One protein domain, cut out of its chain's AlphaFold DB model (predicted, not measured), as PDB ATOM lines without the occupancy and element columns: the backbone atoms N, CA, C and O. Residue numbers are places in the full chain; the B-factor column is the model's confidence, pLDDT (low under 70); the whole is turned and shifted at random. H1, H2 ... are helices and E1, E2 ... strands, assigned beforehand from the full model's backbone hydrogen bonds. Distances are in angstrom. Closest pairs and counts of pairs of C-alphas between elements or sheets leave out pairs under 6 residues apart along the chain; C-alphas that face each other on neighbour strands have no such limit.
ATOM      1  N   GLU A  14      47.674 -63.316 -11.172       73.50
ATOM      2  CA  GLU A  14      48.763 -62.592 -10.532       73.50
ATOM      3  C   GLU A  14      49.639 -61.816 -11.525       73.50
ATOM      4  O   GLU A  14      50.217 -60.805 -11.137       73.50
ATOM      5  N   GLU A  15      49.709 -62.240 -12.789       72.69
ATOM      6  CA  GLU A  15      50.424 -61.510 -13.842       72.69
ATOM      7  C   GLU A  15      49.718 -60.211 -14.228       72.69
ATOM      8  O   GLU A  15      50.370 -59.221 -14.552       72.69
ATOM      9  N   PHE A  16      48.395 -60.168 -14.084       76.00
ATOM     10  CA  PHE A  16      47.591 -58.984 -14.361       76.00
ATOM     11  C   PHE A  16      47.361 -58.137 -13.110       76.00
ATOM     12  O   PHE A  16      47.155 -56.935 -13.230       76.00
ATOM     13  N   ALA A  17      47.419 -58.726 -11.911       77.88
ATOM     14  CA  ALA A  17      47.042 -58.074 -10.660       77.88
ATOM     15  C   ALA A  17      47.648 -56.657 -10.494       77.88
ATOM     16  O   ALA A  17      48.822 -56.447 -10.816       77.88
ATOM     17  N   PRO A  18      46.884 -55.684  -9.949       76.75
ATOM     18  CA  PRO A  18      47.386 -54.343  -9.697       76.75
ATOM     19  C   PRO A  18      48.644 -54.384  -8.843       76.75
ATOM     20  O   PRO A  18      48.768 -55.192  -7.914       76.75
ATOM     21  N   ILE A  19      49.543 -53.444  -9.100       82.00
ATOM     22  CA  ILE A  19      50.779 -53.329  -8.335       82.00
ATOM     23  C   ILE A  19      50.414 -52.980  -6.891       82.00
ATOM     24  O   ILE A  19      49.770 -51.961  -6.611       82.00
ATOM     25  N   LYS A  20      50.832 -53.838  -5.958       75.44
ATOM     26  CA  LYS A  20      50.659 -53.585  -4.529       75.44
ATOM     27  C   LYS A  20      51.635 -52.506  -4.087       75.44
ATOM     28  O   LYS A  20      52.825 -52.566  -4.383       75.44
ATOM     29  N   ARG A  21      51.133 -51.542  -3.321       71.56
ATOM     30  CA  ARG A  21      51.980 -50.549  -2.663       71.56
ATOM     31  C   ARG A  21      52.826 -51.223  -1.582       71.56
ATOM     32  O   ARG A  21      52.303 -52.019  -0.800       71.56
ATOM     33  N   SER A  22      54.118 -50.901  -1.530       76.56
ATOM     34  CA  SER A  22      54.978 -51.365  -0.439       76.56
ATOM     35  C   SER A  22      54.616 -50.651   0.868       76.56
ATOM     36  O   SER A  22      54.111 -49.524   0.853       76.56
ATOM     37  N   ILE A  23      54.885 -51.288   2.015       75.94
ATOM     38  CA  ILE A  23      54.700 -50.653   3.332       75.94
ATOM     39  C   ILE A  23      55.532 -49.369   3.414       75.94
ATOM     40  O   ILE A  23      55.042 -48.356   3.903       75.94
ATOM     41  N   ASP A  24      56.746 -49.382   2.868       76.81
ATOM     42  CA  ASP A  24      57.628 -48.218   2.854       76.81
ATOM     43  C   ASP A  24      57.042 -47.051   2.054       76.81
ATOM     44  O   ASP A  24      57.135 -45.909   2.502       76.81
ATOM     45  N   ASP A  25      56.396 -47.306   0.911       73.69
ATOM     46  CA  ASP A  25      55.723 -46.259   0.129       73.69
ATOM     47  C   ASP A  25      54.561 -45.643   0.915       73.69
ATOM     48  O   ASP A  25      54.370 -44.429   0.904       73.69
ATOM     49  N   ILE A  26      53.790 -46.478   1.616       75.06
ATOM     50  CA  ILE A  26      52.669 -46.037   2.458       75.06
ATOM     51  C   ILE A  26      53.186 -45.203   3.638       75.06
ATOM     52  O   ILE A  26      52.648 -44.138   3.940       75.06
ATOM     53  N   VAL A  27      54.258 -45.652   4.295       76.06
ATOM     54  CA  VAL A  27      54.865 -44.959   5.438       76.06
ATOM     55  C   VAL A  27      55.492 -43.633   5.008       76.06
ATOM     56  O   VAL A  27      55.288 -42.622   5.682       76.06
ATOM     57  N   LYS A  28      56.207 -43.595   3.876       73.75
ATOM     58  CA  LYS A  28      56.770 -42.356   3.314       73.75
ATOM     59  C   LYS A  28      55.681 -41.325   3.031       73.75
ATOM     60  O   LYS A  28      55.843 -40.164   3.404       73.75
ATOM     61  N   GLU A  29      54.567 -41.747   2.436       70.44
ATOM     62  CA  GLU A  29      53.417 -40.878   2.178       70.44
ATOM     63  C   GLU A  29      52.802 -40.345   3.480       70.44
ATOM     64  O   GLU A  29      52.624 -39.136   3.642       70.44
ATOM     65  N   ALA A  30      52.568 -41.226   4.455       71.19
ATOM     66  CA  ALA A  30      51.990 -40.852   5.741       71.19
ATOM     67  C   ALA A  30      52.881 -39.881   6.542       71.19
ATOM     68  O   ALA A  30      52.376 -38.956   7.184       71.19
ATOM     69  N   ILE A  31      54.207 -40.068   6.515       75.94
ATOM     70  CA  ILE A  31      55.174 -39.167   7.166       75.94
ATOM     71  C   ILE A  31      55.192 -37.808   6.464       75.94
ATOM     72  O   ILE A  31      55.154 -36.773   7.132       75.94
ATOM     73  N   ALA A  32      55.222 -37.792   5.131       67.56
ATOM     74  CA  ALA A  32      55.220 -36.556   4.363       67.56
ATOM     75  C   ALA A  32      53.951 -35.732   4.622       67.56
ATOM     76  O   ALA A  32      54.072 -34.554   4.961       67.56
ATOM     77  N   TYR A  33      52.778 -36.379   4.621       68.06
ATOM     78  CA  TYR A  33      51.497 -35.766   4.982       68.06
ATOM     79  C   TYR A  33      51.529 -35.121   6.375       68.06
ATOM     80  O   TYR A  33      51.158 -33.961   6.535       68.06
ATOM     81  N   LYS A  34      52.047 -35.833   7.384       74.81
ATOM     82  CA  LYS A  34      52.167 -35.304   8.755       74.81
ATOM     83  C   LYS A  34      53.190 -34.176   8.894       74.81
ATOM     84  O   LYS A  34      53.082 -33.371   9.811       74.81
ATOM     85  N   SER A  35      54.194 -34.133   8.021       76.62
ATOM     86  CA  SER A  35      55.300 -33.171   8.099       76.62
ATOM     87  C   SER A  35      55.087 -31.889   7.287       76.62
ATOM     88  O   SER A  35      55.975 -31.040   7.275       76.62
ATOM     89  N   GLY A  36      53.951 -31.746   6.591       69.38
ATOM     90  CA  GLY A  36      53.664 -30.581   5.742       69.38
ATOM     91  C   GLY A  36      54.606 -30.437   4.541       69.38
ATOM     92  O   GLY A  36      54.625 -29.393   3.891       69.38
ATOM     93  N   LYS A  37      55.410 -31.466   4.251       63.78
ATOM     94  CA  LYS A  37      56.257 -31.515   3.059       63.78
ATOM     95  C   LYS A  37      55.385 -31.764   1.826       63.78
ATOM     96  O   LYS A  37      54.324 -32.381   1.958       63.78
ATOM     97  N   PRO A  38      55.826 -31.325   0.631       59.19
ATOM     98  CA  PRO A  38      55.185 -31.726  -0.611       59.19
ATOM     99  C   PRO A  38      55.024 -33.243  -0.616       59.19
ATOM    100  O   PRO A  38      55.942 -33.962  -0.206       59.19
ATOM    101  N   TYR A  39      53.846 -33.707  -1.030       55.66
ATOM    102  CA  TYR A  39      53.571 -35.131  -1.165       55.66
ATOM    103  C   TYR A  39      54.730 -35.787  -1.932       55.66
ATOM    104  O   TYR A  39      55.125 -35.240  -2.969       55.66
ATOM    105  N   PRO A  40      55.294 -36.916  -1.462       57.50
ATOM    106  CA  PRO A  40      56.189 -37.698  -2.292       57.50
ATOM    107  C   PRO A  40      55.394 -38.002  -3.555       57.50
ATOM    108  O   PRO A  40      54.229 -38.398  -3.449       57.50
ATOM    109  N   GLN A  41      55.977 -37.743  -4.726       63.31
ATOM    110  CA  GLN A  41      55.331 -38.160  -5.962       63.31
ATOM    111  C   GLN A  41      55.066 -39.655  -5.830       63.31
ATOM    112  O   GLN A  41      55.967 -40.423  -5.472       63.31
ATOM    113  N   GLU A  42      53.797 -40.030  -5.989       66.69
ATOM    114  CA  GLU A  42      53.434 -41.435  -6.035       66.69
ATOM    115  C   GLU A  42      54.335 -42.099  -7.080       66.69
ATOM    116  O   GLU A  42      54.550 -41.502  -8.136       66.69
ATOM    117  N   PRO A  43      54.917 -43.275  -6.798       71.25
ATOM    118  CA  PRO A  43      55.782 -43.892  -7.781       71.25
ATOM    119  C   PRO A  43      54.995 -44.157  -9.062       71.25
ATOM    120  O   PRO A  43      53.851 -44.619  -9.002       71.25
ATOM    121  N   GLU A  44      55.633 -43.862 -10.190       77.69
ATOM    122  CA  GLU A  44      55.014 -43.944 -11.509       77.69
ATOM    123  C   GLU A  44      54.419 -45.340 -11.787       77.69
ATOM    124  O   GLU A  44      54.889 -46.346 -11.228       77.69
ATOM    125  N   PRO A  45      53.386 -45.420 -12.647       84.38
ATOM    126  CA  PRO A  45      52.880 -46.682 -13.165       84.38
ATOM    127  C   PRO A  45      54.009 -47.528 -13.764       84.38
ATOM    128  O   PRO A  45      54.970 -47.011 -14.334       84.38
ATOM    129  N   GLU A  46      53.894 -48.848 -13.649       88.81
ATOM    130  CA  GLU A  46      54.857 -49.751 -14.279       88.81
ATOM    131  C   GLU A  46      54.591 -49.808 -15.776       88.81
ATOM    132  O   GLU A  46      53.465 -50.075 -16.192       88.81
ATOM    133  N   VAL A  47      55.625 -49.601 -16.583       90.31
ATOM    134  CA  VAL A  47      55.549 -49.851 -18.021       90.31
ATOM    135  C   VAL A  47      55.640 -51.357 -18.241       90.31
ATOM    136  O   VAL A  47      56.681 -51.960 -17.992       90.31
ATOM    137  N   VAL A  48      54.538 -51.956 -18.686       89.25
ATOM    138  CA  VAL A  48      54.434 -53.386 -19.008       89.25
ATOM    139  C   VAL A  48      55.165 -53.662 -20.314       89.25
ATOM    140  O   VAL A  48      55.990 -54.569 -20.393       89.25
ATOM    141  N   LYS A  49      54.884 -52.842 -21.330       90.50
ATOM    142  CA  LYS A  49      55.513 -52.920 -22.646       90.50
ATOM    143  C   LYS A  49      55.501 -51.554 -23.319       90.50
ATOM    144  O   LYS A  49      54.544 -50.797 -23.180       90.50
ATOM    145  N   SER A  50      56.561 -51.260 -24.062       91.12
ATOM    146  CA  SER A  50      56.653 -50.064 -24.900       91.12
ATOM    147  C   SER A  50      56.479 -50.434 -26.365       91.12
ATOM    148  O   SER A  50      57.161 -51.333 -26.860       91.12
ATOM    149  N   PHE A  51      55.624 -49.687 -27.047       88.94
ATOM    150  CA  PHE A  51      55.394 -49.739 -28.485       88.94
ATOM    151  C   PHE A  51      56.065 -48.528 -29.154       88.94
ATOM    152  O   PHE A  51      56.878 -47.814 -28.540       88.94
ATOM    153  N   ALA A  52      55.799 -48.344 -30.448       87.81
ATOM    154  CA  ALA A  52      56.419 -47.291 -31.240       87.81
ATOM    155  C   ALA A  52      56.032 -45.895 -30.735       87.81
ATOM    156  O   ALA A  52      56.919 -45.056 -30.544       87.81
ATOM    157  N   THR A  53      54.742 -45.657 -30.478       89.12
ATOM    158  CA  THR A  53      54.235 -44.343 -30.061       89.12
ATOM    159  C   THR A  53      53.601 -44.358 -28.673       89.12
ATOM    160  O   THR A  53      53.583 -43.317 -28.017       89.12
ATOM    161  N   ALA A  54      53.198 -45.525 -28.169       92.31
ATOM    162  CA  ALA A  54      52.568 -45.666 -26.862       92.31
ATOM    163  C   ALA A  54      53.312 -46.606 -25.896       92.31
ATOM    164  O   ALA A  54      54.047 -47.512 -26.284       92.31
ATOM    165  N   ASP A  55      53.093 -46.397 -24.600       92.94
ATOM    166  CA  ASP A  55      53.475 -47.298 -23.516       92.94
ATOM    167  C   ASP A  55      52.202 -47.939 -22.930       92.94
ATOM    168  O   ASP A  55      51.275 -47.232 -22.523       92.94
ATOM    169  N   LEU A  56      52.165 -49.275 -22.847       92.50
ATOM    170  CA  LEU A  56      51.182 -50.001 -22.043       92.50
ATOM    171  C   LEU A  56      51.656 -49.981 -20.591       92.50
ATOM    172  O   LEU A  56      52.704 -50.543 -20.260       92.50
ATOM    173  N   VAL A  57      50.880 -49.349 -19.717       92.69
ATOM    174  CA  VAL A  57      51.202 -49.199 -18.297       92.69
ATOM    175  C   VAL A  57      50.216 -49.941 -17.410       92.69
ATOM    176  O   VAL A  57      49.033 -50.063 -17.724       92.69
ATOM    177  N   ARG A  58      50.696 -50.407 -16.258       90.75
ATOM    178  CA  ARG A  58      49.895 -51.023 -15.204       90.75
ATOM    179  C   ARG A  58      49.814 -50.093 -14.003       90.75
ATOM    180  O   ARG A  58      50.832 -49.655 -13.461       90.75
ATOM    181  N   TYR A  59      48.593 -49.824 -13.556       88.06
ATOM    182  CA  TYR A  59      48.342 -48.944 -12.420       88.06
ATOM    183  C   TYR A  59      48.393 -49.686 -11.080       88.06
ATOM    184  O   TYR A  59      48.139 -50.891 -10.965       88.06
ATOM    185  N   ARG A  60      48.700 -48.922 -10.028       83.62
ATOM    186  CA  ARG A  60      48.598 -49.364  -8.633       83.62
ATOM    187  C   ARG A  60      47.152 -49.281  -8.152       83.62
ATOM    188  O   ARG A  60      46.361 -48.469  -8.634       83.62
ATOM    189  N   LEU A  61      46.829 -50.102  -7.155       76.69
ATOM    190  CA  LEU A  61      45.535 -50.045  -6.473       76.69
ATOM    191  C   LEU A  61      45.325 -48.651  -5.856       76.69
ATOM    192  O   LEU A  61      46.191 -48.190  -5.109       76.69
ATOM    193  N   ASN A  62      44.189 -48.008  -6.146       72.50
ATOM    194  CA  ASN A  62      43.862 -46.647  -5.695       72.50
ATOM    195  C   ASN A  62      44.945 -45.597  -6.008       72.50
ATOM    196  O   ASN A  62      45.172 -44.688  -5.207       72.50
ATOM    197  N   SER A  63      45.638 -45.725  -7.148       78.56
ATOM    198  CA  SER A  63      46.677 -44.753  -7.498       78.56
ATOM    199  C   SER A  63      46.083 -43.378  -7.793       78.56
ATOM    200  O   SER A  63      45.085 -43.252  -8.510       78.56
ATOM    201  N   ARG A  64      46.724 -42.333  -7.275       79.56
ATOM    202  CA  ARG A  64      46.410 -40.947  -7.615       79.56
ATOM    203  C   ARG A  64      46.681 -40.689  -9.092       79.56
ATOM    204  O   ARG A  64      45.891 -39.989  -9.717       79.56
ATOM    205  N   ARG A  65      47.739 -41.284  -9.655       84.81
ATOM    206  CA  ARG A  65      48.045 -41.149 -11.087       84.81
ATOM    207  C   ARG A  65      46.882 -41.603 -11.975       84.81
ATOM    208  O   ARG A  65      46.514 -40.870 -12.880       84.81
ATOM    209  N   LEU A  66      46.252 -42.739 -11.669       86.31
ATOM    210  CA  LEU A  66      45.054 -43.209 -12.377       86.31
ATOM    211  C   LEU A  66      43.920 -42.171 -12.324       86.31
ATOM    212  O   LEU A  66      43.302 -41.874 -13.341       86.31
ATOM    213  N   ALA A  67      43.660 -41.594 -11.147       82.56
ATOM    214  CA  ALA A  67      42.632 -40.568 -10.987       82.56
ATOM    215  C   ALA A  67      42.962 -39.275 -11.755       82.56
ATOM    216  O   ALA A  67      42.063 -38.632 -12.295       82.56
ATOM    217  N   ASP A  68      44.236 -38.885 -11.802       85.81
ATOM    218  CA  ASP A  68      44.696 -37.726 -12.567       85.81
ATOM    219  C   ASP A  68      44.604 -37.983 -14.083       85.81
ATOM    220  O   ASP A  68      44.180 -37.089 -14.816       85.81
ATOM    221  N   ASP A  69      44.881 -39.206 -14.543       89.06
ATOM    222  CA  ASP A  69      44.741 -39.593 -15.951       89.06
ATOM    223  C   ASP A  69      43.269 -39.614 -16.402       89.06
ATOM    224  O   ASP A  69      42.949 -39.068 -17.458       89.06
ATOM    225  N   TYR A  70      42.340 -40.123 -15.579       85.88
ATOM    226  CA  TYR A  70      40.896 -40.005 -15.848       85.88
ATOM    227  C   TYR A  70      40.454 -38.547 -16.017       85.88
ATOM    228  O   TYR A  70      39.749 -38.204 -16.970       85.88
ATOM    229  N   ARG A  71      40.919 -37.660 -15.125       84.88
ATOM    230  CA  ARG A  71      40.632 -36.220 -15.218       84.88
ATOM    231  C   ARG A  71      41.219 -35.606 -16.484       84.88
ATOM    232  O   ARG A  71      40.547 -34.792 -17.110       84.88
ATOM    233  N   ALA A  72      42.441 -35.982 -16.858       86.62
ATOM    234  CA  ALA A  72      43.106 -35.476 -18.056       86.62
ATOM    235  C   ALA A  72      42.376 -35.890 -19.345       86.62
ATOM    236  O   ALA A  72      42.272 -35.084 -20.266       86.62
ATOM    237  N   MET A  73      41.790 -37.091 -19.387       84.81
ATOM    238  CA  MET A  73      40.935 -37.533 -20.501       84.81
ATOM    239  C   MET A  73      39.557 -36.845 -20.521       84.81
ATOM    240  O   MET A  73      38.787 -37.004 -21.470       84.81
ATOM    241  N   GLY A  74      39.230 -36.053 -19.493       76.06
ATOM    242  CA  GLY A  74      37.933 -35.399 -19.358       76.06
ATOM    243  C   GLY A  74      36.798 -36.391 -19.113       76.06
ATOM    244  O   GLY A  74      35.662 -36.117 -19.522       76.06
ATOM    245  N   ASP A  75      37.112 -37.535 -18.497       71.75
ATOM    246  CA  ASP A  75      36.139 -38.521 -18.046       71.75
ATOM    247  C   ASP A  75      35.790 -38.244 -16.579       71.75
ATOM    248  O   ASP A  75      36.644 -38.238 -15.690       71.75
ATOM    249  N   THR A  76      34.519 -37.931 -16.331       62.62
ATOM    250  CA  THR A  76      33.991 -37.701 -14.980       62.62
ATOM    251  C   THR A  76      33.470 -38.981 -14.342       62.62
ATOM    252  O   THR A  76      33.100 -38.952 -13.167       62.62
ATOM    253  N   ASN A  77      33.413 -40.084 -15.097       56.12
ATOM    254  CA  ASN A  77      33.083 -41.385 -14.549       56.12
ATOM    255  C   ASN A  77      34.260 -41.820 -13.675       56.12
ATOM    256  O   ASN A  77      35.303 -42.257 -14.150       56.12
ATOM    257  N   SER A  78      34.109 -41.644 -12.365       57.59
ATOM    258  CA  SER A  78      34.962 -42.317 -11.393       57.59
ATOM    259  C   SER A  78      34.907 -43.825 -11.627       57.59
ATOM    260  O   SER A  78      33.871 -44.320 -12.070       57.59
ATOM    261  N   ASP A  79      35.978 -44.532 -11.259       63.44
ATOM    262  CA  ASP A  79      36.031 -45.997 -11.236       63.44
ATOM    263  C   ASP A  79      34.700 -46.584 -10.685       63.44
ATOM    264  O   ASP A  79      34.396 -46.426  -9.501       63.44
ATOM    265  N   PRO A  80      33.845 -47.167 -11.540       58.19
ATOM    266  CA  PRO A  80      32.545 -47.725 -11.212       58.19
ATOM    267  C   PRO A  80      32.672 -49.106 -10.572       58.19
ATOM    268  O   PRO A  80      31.669 -49.640 -10.094       58.19
ATOM    269  N   TYR A  81      33.873 -49.695 -10.553       64.38
ATOM    270  CA  TYR A  81      34.132 -50.917  -9.819       64.38
ATOM    271  C   TYR A  81      34.813 -50.584  -8.500       64.38
ATOM    272  O   TYR A  81      36.004 -50.294  -8.415       64.38
ATOM    273  N   ASP A  82      34.024 -50.694  -7.435       65.31
ATOM    274  CA  ASP A  82      34.542 -50.644  -6.079       65.31
ATOM    275  C   ASP A  82      35.569 -51.772  -5.881       65.31
ATOM    276  O   ASP A  82      35.271 -52.962  -6.061       65.31
ATOM    277  N   ASP A  83      36.782 -51.393  -5.473       66.19
ATOM    278  CA  ASP A  83      37.844 -52.321  -5.088       66.19
ATOM    279  C   ASP A  83      37.369 -53.328  -4.034       66.19
ATOM    280  O   ASP A  83      37.846 -54.461  -4.021       66.19
ATOM    281  N   ALA A  84      36.414 -52.962  -3.172       67.44
ATOM    282  CA  ALA A  84      35.839 -53.880  -2.196       67.44
ATOM    283  C   ALA A  84      35.030 -55.010  -2.859       67.44
ATOM    284  O   ALA A  84      35.048 -56.146  -2.380       67.44
ATOM    285  N   GLN A  85      34.350 -54.728  -3.974       65.44
ATOM    286  CA  GLN A  85      33.534 -55.704  -4.697       65.44
ATOM    287  C   GLN A  85      34.382 -56.630  -5.586       65.44
ATOM    288  O   GLN A  85      34.040 -57.802  -5.755       65.44
ATOM    289  N   TYR A  86      35.498 -56.125  -6.119       68.75
ATOM    290  CA  TYR A  86      36.382 -56.850  -7.045       68.75
ATOM    291  C   TYR A  86      37.784 -57.111  -6.474       68.75
ATOM    292  O   TYR A  86      38.739 -57.340  -7.223       68.75
ATOM    293  N   ALA A  87      37.912 -57.127  -5.144       69.81
ATOM    294  CA  ALA A  87      39.176 -57.306  -4.441       69.81
ATOM    295  C   ALA A  87      39.935 -58.551  -4.932       69.81
ATOM    296  O   ALA A  87      39.470 -59.686  -4.800       69.81
ATOM    297  N   GLY A  88      41.121 -58.334  -5.507       72.31
ATOM    298  CA  GLY A  88      41.970 -59.410  -6.026       72.31
ATOM    299  C   GLY A  88      41.448 -60.090  -7.296       72.31
ATOM    300  O   GLY A  88      41.909 -61.182  -7.614       72.31
ATOM    301  N   ARG A  89      40.498 -59.472  -8.011       77.25
ATOM    302  CA  ARG A  89      39.934 -59.963  -9.284       77.25
ATOM    303  C   ARG A  89      39.905 -58.909 -10.390       77.25
ATOM    304  O   ARG A  89      39.380 -59.188 -11.459       77.25
ATOM    305  N   MET A  90      40.443 -57.719 -10.140       82.88
ATOM    306  CA  MET A  90      40.523 -56.640 -11.120       82.88
ATOM    307  C   MET A  90      41.938 -56.094 -11.215       82.88
ATOM    308  O   MET A  90      42.586 -55.877 -10.195       82.88
ATOM    309  N   ALA A  91      42.377 -55.870 -12.443       86.31
ATOM    310  CA  ALA A  91      43.633 -55.268 -12.846       86.31
ATOM    311  C   ALA A  91      43.357 -54.019 -13.680       86.31
ATOM    312  O   ALA A  91      42.359 -53.975 -14.395       86.31
ATOM    313  N   ARG A  92      44.218 -53.003 -13.588       87.81
ATOM    314  CA  ARG A  92      43.996 -51.710 -14.242       87.81
ATOM    315  C   ARG A  92      45.177 -51.345 -15.121       87.81
ATOM    316  O   ARG A  92      46.310 -51.314 -14.635       87.81
ATOM    317  N   PHE A  93      44.890 -51.033 -16.376       90.81
ATOM    318  CA  PHE A  93      45.886 -50.718 -17.386       90.81
ATOM    319  C   PHE A  93      45.577 -49.385 -18.055       90.81
ATOM    320  O   PHE A  93      44.428 -48.948 -18.105       90.81
ATOM    321  N   GLY A  94      46.627 -48.745 -18.549       91.56
ATOM    322  CA  GLY A  94      46.552 -47.524 -19.332       91.56
ATOM    323  C   GLY A  94      47.409 -47.629 -20.576       91.56
ATOM    324  O   GLY A  94      48.396 -48.359 -20.609       91.56
ATOM    325  N   ILE A  95      47.036 -46.862 -21.585       92.75
ATOM    326  CA  ILE A  95      47.835 -46.592 -22.770       92.75
ATOM    327  C   ILE A  95      48.209 -45.128 -22.687       92.75
ATOM    328  O   ILE A  95      47.334 -44.261 -22.629       92.75
ATOM    329  N   VAL A  96      49.506 -44.862 -22.649       93.38
ATOM    330  CA  VAL A  96      50.049 -43.517 -22.474       93.38
ATOM    331  C   VAL A  96      50.918 -43.188 -23.673       93.38
ATOM    332  O   VAL A  96      51.745 -44.000 -24.078       93.38
ATOM    333  N   ASP A  97      50.765 -41.989 -24.226       92.25
ATOM    334  CA  ASP A  97      51.652 -41.527 -25.282       92.25
ATOM    335  C   ASP A  97      53.093 -41.464 -24.780       92.25
ATOM    336  O   ASP A  97      53.402 -40.869 -23.742       92.25
ATOM    337  N   ARG A  98      54.011 -42.060 -25.532       90.12
ATOM    338  CA  ARG A  98      55.388 -42.214 -25.090       90.12
ATOM    339  C   ARG A  98      56.130 -40.880 -25.012       90.12
ATOM    340  O   ARG A  98      57.013 -40.756 -24.157       90.12
ATOM    341  N   GLN A  99      55.797 -39.913 -25.869       88.81
ATOM    342  CA  GLN A  99      56.481 -38.622 -25.956       88.81
ATOM    343  C   GLN A  99      55.895 -37.591 -24.988       88.81
ATOM    344  O   GLN A  99      56.643 -36.996 -24.213       88.81
ATOM    345  N   SER A 100      54.577 -37.376 -25.018       88.56
ATOM    346  CA  SER A 100      53.905 -36.363 -24.194       88.56
ATOM    347  C   SER A 100      53.552 -36.858 -22.795       88.56
ATOM    348  O   SER A 100      53.302 -36.041 -21.911       88.56
ATOM    349  N   LYS A 101      53.547 -38.180 -22.578       88.12
ATOM    350  CA  LYS A 101      53.076 -38.826 -21.342       88.12
ATOM    351  C   LYS A 101      51.603 -38.548 -21.021       88.12
ATOM    352  O   LYS A 101      51.175 -38.684 -19.871       88.12
ATOM    353  N   GLU A 102      50.823 -38.187 -22.035       90.50
ATOM    354  CA  GLU A 102      49.377 -38.010 -21.925       90.50
ATOM    355  C   GLU A 102      48.649 -39.357 -22.029       90.50
ATOM    356  O   GLU A 102      49.029 -40.193 -22.854       90.50
ATOM    357  N   PRO A 103      47.594 -39.587 -21.231       91.62
ATOM    358  CA  PRO A 103      46.788 -40.795 -21.340       91.62
ATOM    359  C   PRO A 103      45.975 -40.793 -22.643       91.62
ATOM    360  O   PRO A 103      45.355 -39.790 -23.002       91.62
ATOM    361  N   ILE A 104      45.970 -41.933 -23.334       91.12
ATOM    362  CA  ILE A 104      45.193 -42.186 -24.554       91.12
ATOM    363  C   ILE A 104      43.975 -43.054 -24.238       91.12
ATOM    364  O   ILE A 104      42.873 -42.756 -24.694       91.12
ATOM    365  N   ALA A 105      44.162 -44.117 -23.453       88.81
ATOM    366  CA  ALA A 105      43.079 -44.995 -23.031       88.81
ATOM    367  C   ALA A 105      43.350 -45.597 -21.651       88.81
ATOM    368  O   ALA A 105      44.502 -45.776 -21.264       88.81
ATOM    369  N   ILE A 106      42.298 -45.959 -20.924       88.06
ATOM    370  CA  ILE A 106      42.368 -46.712 -19.666       88.06
ATOM    371  C   ILE A 106      41.335 -47.823 -19.728       88.06
ATOM    372  O   ILE A 106      40.214 -47.581 -20.148       88.06
ATOM    373  N   PHE A 107      41.687 -49.029 -19.304       85.94
ATOM    374  CA  PHE A 107      40.765 -50.164 -19.266       85.94
ATOM    375  C   PHE A 107      41.131 -51.111 -18.127       85.94
ATOM    376  O   PHE A 107      42.221 -51.044 -17.542       85.94
ATOM    377  N   TRP A 108      40.218 -52.024 -17.803       85.56
ATOM    378  CA  TRP A 108      40.429 -52.995 -16.738       85.56
ATOM    379  C   TRP A 108      40.394 -54.421 -17.257       85.56
ATOM    380  O   TRP A 108      39.629 -54.746 -18.155       85.56
ATOM    381  N   VAL A 109      41.199 -55.285 -16.649       85.44
ATOM    382  CA  VAL A 109      41.130 -56.733 -16.849       85.44
ATOM    383  C   VAL A 109      40.487 -57.339 -15.611       85.44
ATOM    384  O   VAL A 109      40.994 -57.209 -14.494       85.44
ATOM    385  N   LEU A 110      39.349 -57.992 -15.801       81.50
ATOM    386  CA  LEU A 110      38.571 -58.638 -14.755       81.50
ATOM    387  C   LEU A 110      38.740 -60.148 -14.834       81.50
ATOM    388  O   LEU A 110      38.704 -60.732 -15.909       81.50
ATOM    389  N   ASN A 111      38.845 -60.798 -13.683       80.50
ATOM    390  CA  ASN A 111      38.712 -62.241 -13.561       80.50
ATOM    391  C   ASN A 111      37.287 -62.583 -13.102       80.50
ATOM    392  O   ASN A 111      37.000 -62.610 -11.897       80.50
ATOM    393  N   ASP A 112      36.376 -62.849 -14.047       70.25
ATOM    394  CA  ASP A 112      34.996 -63.256 -13.734       70.25
ATOM    395  C   ASP A 112      34.931 -64.760 -13.416       70.25
ATOM    396  O   ASP A 112      34.309 -65.579 -14.105       70.25
ATOM    397  N   THR A 113      35.566 -65.135 -12.300       60.62
ATOM    398  CA  THR A 113      35.553 -66.510 -11.779       60.62
ATOM    399  C   THR A 113      34.135 -67.010 -11.497       60.62
ATOM    400  O   THR A 113      33.884 -68.213 -11.532       60.62
ATOM    401  N   ASN A 114      33.188 -66.104 -11.232       57.19
ATOM    402  CA  ASN A 114      31.815 -66.458 -10.880       57.19
ATOM    403  C   ASN A 114      31.013 -66.981 -12.086       57.19
ATOM    404  O   ASN A 114      29.972 -67.606 -11.887       57.19
ATOM    405  N   ARG A 115      31.479 -66.772 -13.329       53.53
ATOM    406  CA  ARG A 115      30.785 -67.230 -14.548       53.53
ATOM    407  C   ARG A 115      31.526 -68.291 -15.368       53.53
ATOM    408  O   ARG A 115      31.014 -68.663 -16.421       53.53
ATOM    409  N   LYS A 116      32.666 -68.817 -14.896       53.41
ATOM    410  CA  LYS A 116      33.538 -69.758 -15.644       53.41
ATOM    411  C   LYS A 116      34.039 -69.204 -16.993       53.41
ATOM    412  O   LYS A 116      34.247 -69.976 -17.923       53.41
ATOM    413  N   ARG A 117      34.178 -67.880 -17.120       58.19
ATOM    414  CA  ARG A 117      34.514 -67.222 -18.397       58.19
ATOM    415  C   ARG A 117      35.981 -66.824 -18.542       58.19
ATOM    416  O   ARG A 117      36.408 -66.582 -19.659       58.19
ATOM    417  N   GLY A 118      36.754 -66.860 -17.456       70.88
ATOM    418  CA  GLY A 118      38.169 -66.492 -17.478       70.88
ATOM    419  C   GLY A 118      38.370 -64.985 -17.331       70.88
ATOM    420  O   GLY A 118      37.574 -64.317 -16.664       70.88
ATOM    421  N   PHE A 119      39.461 -64.488 -17.905       78.25
ATOM    422  CA  PHE A 119      39.797 -63.068 -17.912       78.25
ATOM    423  C   PHE A 119      39.021 -62.332 -19.005       78.25
ATOM    424  O   PHE A 119      38.803 -62.887 -20.078       78.25
ATOM    425  N   GLU A 120      38.610 -61.097 -18.737       80.31
ATOM    426  CA  GLU A 120      37.860 -60.259 -19.679       80.31
ATOM    427  C   GLU A 120      38.329 -58.794 -19.576       80.31
ATOM    428  O   GLU A 120      38.561 -58.302 -18.469       80.31
ATOM    429  N   ILE A 121      38.439 -58.081 -20.704       80.50
ATOM    430  CA  ILE A 121      38.677 -56.624 -20.727       80.50
ATOM    431  C   ILE A 121      37.348 -55.887 -20.539       80.50
ATOM    432  O   ILE A 121      36.375 -56.167 -21.239       80.50
ATOM    433  N   ALA A 122      37.304 -54.922 -19.625       77.56
ATOM    434  CA  ALA A 122      36.131 -54.129 -19.297       77.56
ATOM    435  C   ALA A 122      36.419 -52.623 -19.305       77.56
ATOM    436  O   ALA A 122      37.522 -52.184 -18.981       77.56
ATOM    437  N   MET A 123      35.357 -51.865 -19.608       68.38
ATOM    438  CA  MET A 123      35.216 -50.423 -19.370       68.38
ATOM    439  C   MET A 123      36.400 -49.583 -19.850       68.38
ATOM    440  O   MET A 123      37.139 -49.014 -19.045       68.38
ATOM    441  N   PRO A 124      36.585 -49.512 -21.173       72.31
ATOM    442  CA  PRO A 124      37.565 -48.615 -21.737       72.31
ATOM    443  C   PRO A 124      37.097 -47.153 -21.609       72.31
ATOM    444  O   PRO A 124      35.985 -46.808 -21.999       72.31
ATOM    445  N   SER A 125      37.962 -46.285 -21.103       82.06
ATOM    446  CA  SER A 125      37.849 -44.831 -21.215       82.06
ATOM    447  C   SER A 125      38.884 -44.341 -22.216       82.06
ATOM    448  O   SER A 125      40.026 -44.796 -22.184       82.06
ATOM    449  N   PHE A 126      38.502 -43.402 -23.078       83.56
ATOM    450  CA  PHE A 126      39.368 -42.868 -24.131       83.56
ATOM    451  C   PHE A 126      39.590 -41.373 -23.972       83.56
ATOM    452  O   PHE A 126      38.711 -40.630 -23.528       83.56
ATOM    453  N   SER A 127      40.768 -40.927 -24.388       84.50
ATOM    454  CA  SER A 127      41.086 -39.516 -24.500       84.50
ATOM    455  C   SER A 127      40.232 -38.846 -25.576       84.50
ATOM    456  O   SER A 127      40.011 -39.378 -26.662       84.50
ATOM    457  N   LYS A 128      39.766 -37.632 -25.276       79.88
ATOM    458  CA  LYS A 128      39.040 -36.779 -26.232       79.88
ATOM    459  C   LYS A 128      39.970 -36.021 -27.174       79.88
ATOM    460  O   LYS A 128      39.514 -35.498 -28.184       79.88
ATOM    461  N   THR A 129      41.244 -35.893 -26.814       78.19
ATOM    462  CA  THR A 129      42.215 -35.041 -27.517       78.19
ATOM    463  C   THR A 129      43.259 -35.840 -28.278       78.19
ATOM    464  O   THR A 129      43.924 -35.282 -29.149       78.19
ATOM    465  N   ARG A 130      43.410 -37.129 -27.969       80.19
ATOM    466  CA  ARG A 130      44.419 -37.995 -28.570       80.19
ATOM    467  C   ARG A 130      43.821 -39.348 -28.912       80.19
ATOM    468  O   ARG A 130      43.058 -39.897 -28.125       80.19
ATOM    469  N   LYS A 131      44.197 -39.877 -30.071       80.31
ATOM    470  CA  LYS A 131      43.812 -41.211 -30.532       80.31
ATOM    471  C   LYS A 131      45.066 -42.012 -30.845       80.31
ATOM    472  O   LYS A 131      46.059 -41.435 -31.286       80.31
ATOM    473  N   LEU A 132      45.012 -43.309 -30.564       83.00
ATOM    474  CA  LEU A 132      45.999 -44.261 -31.062       83.00
ATOM    475  C   LEU A 132      45.623 -44.645 -32.503       83.00
ATOM    476  O   LEU A 132      44.475 -44.469 -32.909       83.00
ATOM    477  N   GLU A 133      46.558 -45.177 -33.278       84.75
ATOM    478  CA  GLU A 133      46.199 -45.839 -34.535       84.75
ATOM    479  C   GLU A 133      45.659 -47.245 -34.242       84.75
ATOM    480  O   GLU A 133      46.108 -47.916 -33.306       84.75
ATOM    481  N   SER A 134      44.698 -47.711 -35.040       83.38
ATOM    482  CA  SER A 134      44.035 -49.001 -34.808       83.38
ATOM    483  C   SER A 134      44.995 -50.194 -34.862       83.38
ATOM    484  O   SER A 134      44.831 -51.145 -34.105       83.38
ATOM    485  N   GLU A 135      46.029 -50.134 -35.703       86.38
ATOM    486  CA  GLU A 135      47.081 -51.157 -35.792       86.38
ATOM    487  C   GLU A 135      47.906 -51.250 -34.507       86.38
ATOM    488  O   GLU A 135      48.089 -52.337 -33.964       86.38
ATOM    489  N   GLU A 136      48.337 -50.114 -33.959       85.00
ATOM    490  CA  GLU A 136      49.105 -50.101 -32.711       85.00
ATOM    491  C   GLU A 136      48.240 -50.555 -31.531       85.00
ATOM    492  O   GLU A 136      48.695 -51.286 -30.649       85.00
ATOM    493  N   PHE A 137      46.962 -50.179 -31.526       85.62
ATOM    494  CA  PHE A 137      46.044 -50.651 -30.502       85.62
ATOM    495  C   PHE A 137      45.771 -52.159 -30.611       85.62
ATOM    496  O   PHE A 137      45.689 -52.837 -29.586       85.62
ATOM    497  N   LEU A 138      45.700 -52.704 -31.830       86.06
ATOM    498  CA  LEU A 138      45.599 -54.143 -32.059       86.06
ATOM    499  C   LEU A 138      46.797 -54.884 -31.456       86.06
ATOM    500  O   LEU A 138      46.598 -55.865 -30.740       86.06
ATOM    501  N   GLU A 139      48.019 -54.401 -31.689       87.75
ATOM    502  CA  GLU A 139      49.232 -54.992 -31.107       87.75
ATOM    503  C   GLU A 139      49.192 -55.001 -29.570       87.75
ATOM    504  O   GLU A 139      49.597 -55.979 -28.938       87.75
ATOM    505  N   ILE A 140      48.664 -53.937 -28.955       86.94
ATOM    506  CA  ILE A 140      48.488 -53.856 -27.497       86.94
ATOM    507  C   ILE A 140      47.480 -54.897 -27.000       86.94
ATOM    508  O   ILE A 140      47.722 -55.557 -25.988       86.94
ATOM    509  N   LEU A 141      46.348 -55.056 -27.689       84.38
ATOM    510  CA  LEU A 141      45.325 -56.033 -27.310       84.38
ATOM    511  C   LEU A 141      45.816 -57.476 -27.487       84.38
ATOM    512  O   LEU A 141      45.528 -58.323 -26.640       84.38
ATOM    513  N   GLN A 142      46.594 -57.743 -28.538       84.69
ATOM    514  CA  GLN A 142      47.245 -59.036 -28.756       84.69
ATOM    515  C   GLN A 142      48.283 -59.347 -27.673       84.69
ATOM    516  O   GLN A 142      48.353 -60.483 -27.219       84.69
ATOM    517  N   GLU A 143      49.042 -58.351 -27.202       84.94
ATOM    518  CA  GLU A 143      49.987 -58.537 -26.090       84.94
ATOM    519  C   GLU A 143      49.290 -58.963 -24.791       84.94
ATOM    520  O   GLU A 143      49.841 -59.739 -24.013       84.94
ATOM    521  N   LEU A 144      48.088 -58.439 -24.531       80.75
ATOM    522  CA  LEU A 144      47.339 -58.783 -23.325       80.75
ATOM    523  C   LEU A 144      46.772 -60.202 -23.373       80.75
ATOM    524  O   LEU A 144      46.609 -60.806 -22.315       80.75
ATOM    525  N   ASP A 145      46.450 -60.701 -24.567       79.31
ATOM    526  CA  ASP A 145      45.769 -61.979 -24.792       79.31
ATOM    527  C   ASP A 145      44.525 -62.170 -23.896       79.31
ATOM    528  O   ASP A 145      44.292 -63.208 -23.284       79.31
ATOM    529  N   VAL A 146      43.710 -61.121 -23.755       78.19
ATOM    530  CA  VAL A 146      42.455 -61.183 -22.991       78.19
ATOM    531  C   VAL A 146      41.287 -60.841 -23.912       78.19
ATOM    532  O   VAL A 146      41.357 -59.813 -24.578       78.19
ATOM    533  N   PRO A 147      40.198 -61.634 -23.938       75.44
ATOM    534  CA  PRO A 147      39.026 -61.349 -24.762       75.44
ATOM    535  C   PRO A 147      38.177 -60.168 -24.234       75.44
ATOM    536  O   PRO A 147      38.274 -59.787 -23.061       75.44
ATOM    537  N   PRO A 148      37.276 -59.606 -25.065       73.62
ATOM    538  CA  PRO A 148      36.343 -58.555 -24.656       73.62
ATOM    539  C   PRO A 148      35.316 -59.029 -23.613       73.62
ATOM    540  O   PRO A 148      34.818 -60.156 -23.678       73.62
ATOM    541  N   SER A 149      34.896 -58.135 -22.706       69.50
ATOM    542  CA  SER A 149      33.737 -58.365 -21.826       69.50
ATOM    543  C   SER A 149      32.449 -58.539 -22.627       69.50
ATOM    544  O   SER A 149      32.158 -57.761 -23.532       69.50
ATOM    545  N   ARG A 150      31.636 -59.529 -22.229       58.56
ATOM    546  CA  ARG A 150      30.295 -59.796 -22.793       58.56
ATOM    547  C   ARG A 150      29.155 -59.070 -22.066       58.56
ATOM    548  O   ARG A 150      27.993 -59.276 -22.409       58.56
ATOM    549  N   ARG A 151      29.435 -58.392 -20.941       51.41
ATOM    550  CA  ARG A 151      28.391 -57.863 -20.034       51.41
ATOM    551  C   ARG A 151      27.933 -56.448 -20.373       51.41
ATOM    552  O   ARG A 151      26.831 -56.092 -19.961       51.41
ATOM    553  N   ASN A 152      28.718 -55.692 -21.126       48.56
ATOM    554  CA  ASN A 152      28.230 -54.469 -21.745       48.56
ATOM    555  C   ASN A 152      27.634 -54.891 -23.090       48.56
ATOM    556  O   ASN A 152      28.305 -55.533 -23.884       48.56
ATOM    557  N   GLY A 153      26.337 -54.641 -23.287       39.97
ATOM    558  CA  GLY A 153      25.613 -55.023 -24.509       39.97
ATOM    559  C   GLY A 153      26.081 -54.284 -25.769       39.97
ATOM    560  O   GLY A 153      25.594 -54.572 -26.856       39.97
ATOM    561  N   ASP A 154      27.023 -53.359 -25.608       43.44
ATOM    562  CA  ASP A 154      27.857 -52.798 -26.651       43.44
ATOM    563  C   ASP A 154      29.126 -53.647 -26.737       43.44
ATOM    564  O   ASP A 154      29.935 -53.615 -25.809       43.44
ATOM    565  N   ASP A 155      29.307 -54.419 -27.812       47.31
ATOM    566  CA  ASP A 155      30.616 -54.985 -28.154       47.31
ATOM    567  C   ASP A 155      31.631 -53.834 -28.083       47.31
ATOM    568  O   ASP A 155      31.528 -52.878 -28.850       47.31
ATOM    569  N   ASN A 156      32.456 -53.891 -27.031       57.00
ATOM    570  CA  ASN A 156      33.012 -52.768 -26.269       57.00
ATOM    571  C   ASN A 156      33.359 -51.509 -27.067       57.00
ATOM    572  O   ASN A 156      33.861 -51.599 -28.176       57.00
ATOM    573  N   ASP A 157      33.263 -50.333 -26.446       60.50
ATOM    574  CA  ASP A 157      33.625 -49.054 -27.075       60.50
ATOM    575  C   ASP A 157      35.013 -49.052 -27.750       60.50
ATOM    576  O   ASP A 157      35.206 -48.317 -28.710       60.50
ATOM    577  N   PHE A 158      35.955 -49.918 -27.344       66.31
ATOM    578  CA  PHE A 158      37.201 -50.151 -28.088       66.31
ATOM    579  C   PHE A 158      37.000 -50.707 -29.505       66.31
ATOM    580  O   PHE A 158      37.656 -50.244 -30.434       66.31
ATOM    581  N   VAL A 159      36.085 -51.661 -29.678       63.69
ATOM    582  CA  VAL A 159      35.725 -52.272 -30.965       63.69
ATOM    583  C   VAL A 159      35.193 -51.214 -31.908       63.69
ATOM    584  O   VAL A 159      35.553 -51.189 -33.079       63.69
ATOM    585  N   ARG A 160      34.361 -50.316 -31.380       64.88
ATOM    586  CA  ARG A 160      33.763 -49.225 -32.151       64.88
ATOM    587  C   ARG A 160      34.747 -48.093 -32.419       64.88
ATOM    588  O   ARG A 160      34.716 -47.523 -33.497       64.88
ATOM    589  N   HIS A 161      35.596 -47.748 -31.452       69.94
ATOM    590  CA  HIS A 161      36.510 -46.613 -31.584       69.94
ATOM    591  C   HIS A 161      37.689 -46.907 -32.518       69.94
ATOM    592  O   HIS A 161      38.197 -45.979 -33.143       69.94
ATOM    593  N   TYR A 162      38.115 -48.171 -32.605       72.44
ATOM    594  CA  TYR A 162      39.299 -48.584 -33.366       72.44
ATOM    595  C   TYR A 162      39.012 -49.595 -34.485       72.44
ATOM    596  O   TYR A 162      39.950 -50.063 -35.121       72.44
ATOM    597  N   ASP A 163      37.751 -49.957 -34.732       73.12
ATOM    598  CA  ASP A 163      37.363 -50.999 -35.700       73.12
ATOM    599  C   ASP A 163      38.021 -52.378 -35.436       73.12
ATOM    600  O   ASP A 163      38.253 -53.174 -36.352       73.12
ATOM    601  N   ILE A 164      38.303 -52.703 -34.168       74.00
ATOM    602  CA  ILE A 164      38.956 -53.959 -33.754       74.00
ATOM    603  C   ILE A 164      37.944 -54.950 -33.192       74.00
ATOM    604  O   ILE A 164      37.253 -54.659 -32.228       74.00
ATOM    605  N   TRP A 165      37.915 -56.171 -33.704       76.12
ATOM    606  CA  TRP A 165      36.986 -57.220 -33.296       76.12
ATOM    607  C   TRP A 165      37.721 -58.397 -32.666       76.12
ATOM    608  O   TRP A 165      38.918 -58.563 -32.867       76.12
ATOM    609  N   HIS A 166      37.000 -59.228 -31.914       74.06
ATOM    610  CA  HIS A 166      37.529 -60.491 -31.408       74.06
ATOM    611  C   HIS A 166      36.803 -61.656 -32.085       74.06
ATOM    612  O   HIS A 166      35.654 -61.956 -31.747       74.06
ATOM    613  N   GLU A 167      37.463 -62.308 -33.037       70.94
ATOM    614  CA  GLU A 167      36.908 -63.390 -33.857       70.94
ATOM    615  C   GLU A 167      37.829 -64.607 -33.808       70.94
ATOM    616  O   GLU A 167      39.044 -64.472 -33.757       70.94
ATOM    617  N   ASP A 168      37.248 -65.807 -33.746       74.06
ATOM    618  CA  ASP A 168      37.983 -67.082 -33.737       74.06
ATOM    619  C   ASP A 168      39.105 -67.218 -32.683       74.06
ATOM    620  O   ASP A 168      39.969 -68.084 -32.790       74.06
ATOM    621  N   GLY A 169      39.031 -66.435 -31.601       71.12
ATOM    622  CA  GLY A 169      40.011 -66.457 -30.512       71.12
ATOM    623  C   GLY A 169      41.113 -65.408 -30.632       71.12
ATOM    624  O   GLY A 169      41.978 -65.376 -29.767       71.12
ATOM    625  N   GLU A 170      41.073 -64.557 -31.656       76.75
ATOM    626  CA  GLU A 170      42.086 -63.537 -31.904       76.75
ATOM    627  C   GLU A 170      41.461 -62.148 -32.041       76.75
ATOM    628  O   GLU A 170      40.317 -61.976 -32.476       76.75
ATOM    629  N   TRP A 171      42.243 -61.133 -31.681       81.88
ATOM    630  CA  TRP A 171      41.936 -59.754 -32.025       81.88
ATOM    631  C   TRP A 171      42.274 -59.506 -33.494       81.88
ATOM    632  O   TRP A 171      43.374 -59.831 -33.944       81.88
ATOM    633  N   VAL A 172      41.342 -58.902 -34.229       80.19
ATOM    634  CA  VAL A 172      41.461 -58.634 -35.663       80.19
ATOM    635  C   VAL A 172      40.992 -57.223 -35.990       80.19
ATOM    636  O   VAL A 172      39.979 -56.754 -35.473       80.19
ATOM    637  N   LEU A 173      41.698 -56.547 -36.891       79.50
ATOM    638  CA  LEU A 173      41.187 -55.327 -37.508       79.50
ATOM    639  C   LEU A 173      40.142 -55.694 -38.544       79.50
ATOM    640  O   LEU A 173      40.370 -56.563 -39.389       79.50
ATOM    641  N   LYS A 174      39.004 -55.008 -38.509       70.75
ATOM    642  CA  LYS A 174      38.070 -55.055 -39.624       70.75
ATOM    643  C   LYS A 174      38.294 -53.869 -40.526       70.75
ATOM    644  O   LYS A 174      38.492 -52.747 -40.080       70.75
TER     645      LYS A 174
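Overview. This is residues 14 to 174 of the 287 residues of an uncharacterized protein of Rhizobium cellulosilyticum (UniProt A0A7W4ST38). What is the main picture? A strongly twisted antiparallel sheet, E1 E2 E3 E4 E5, forms the middle, with H2 over one face, H3 over the other, and the small hairpin of E6 and E7 packed on H3. H1 lies off by itself at one end of the longest axis, beyond H2, and that hairpin lies at the other end. What is it made of? The printed part has 161 residues, with four named helices and seven named strands in the order H1 E1 E2 H2 E3 E4 E5 H3 H4 E6 E7, and its class is mixed, helices and strands. How spread out is it? It is compact, with a radius of gyration of the C-alphas of 16.5 A and spans of 56 by 38 by 27 A.

Along the chain. Where do the elements begin? H1, residues 23 to 34, begins at C-alpha 23 at (54.700, -50.653, 3.332) and is 16.5 A long. E1 is residues 46 to 50, E2 54 to 58 and H2 64 to 72. What follows? E3, residues 90 to 97, is 23.5 A long, E4, 103 to 111, is 24.2 A and E5, 119 to 126, is 21.1 A. H3, residues 134 to 144, is 15.4 A long; H4 is 157 to 162, E6 164 to 167 and E7 170 to 173, ending at C-alpha 173 at (41.187, -55.327, -37.508).

Arrangement. How are the strands paired? Within hydrogen-bond range are N 48 and O 56 of the hairpin E1 and E2, 2.8 A apart, N 55 and O 96 of the antiparallel neighbours E2 and E3, 2.8 A apart, and N 165 and O 172 of the hairpin E6 and E7, 2.8 A apart. E3, E4 and E5 are a meander, each strand the antiparallel neighbour of the one before, with N 93 and O 107 at 2.9 A and N 108 and O 122 at 2.9 A. Where are the helices? In three layers, helices on both faces of a sheet, H2 has a height over the sheet of 9.6 A and H3, on the opposite face, 8.8 A; the closest C-alphas of H2 and E4 are those of Asp 69 and Pro 103, 5.9 A apart. H4 only grazes the sheet with residues 157 to 161, while H1 is not on it. What else is close? The closest C-alphas of H3 and E7, Gln 142 and Trp 171, are 6.3 A apart. In H1, H2, H3 and H4 every O i to N i+4 pair is within hydrogen-bond range.

Size, cuts and confidence. How far does it reach? The two C-alphas farthest apart, those of Ser 35 and Asp 168, are 56.6 A apart. Which links are long? Those from H1 to E1, H2 to E3 and H3 to H4 are long, and the printed part has no cut. Where is confidence low? The model's pLDDT is under 70 in 40 of the printed residues, among them residues 76 to 87 and residues 149 to 161.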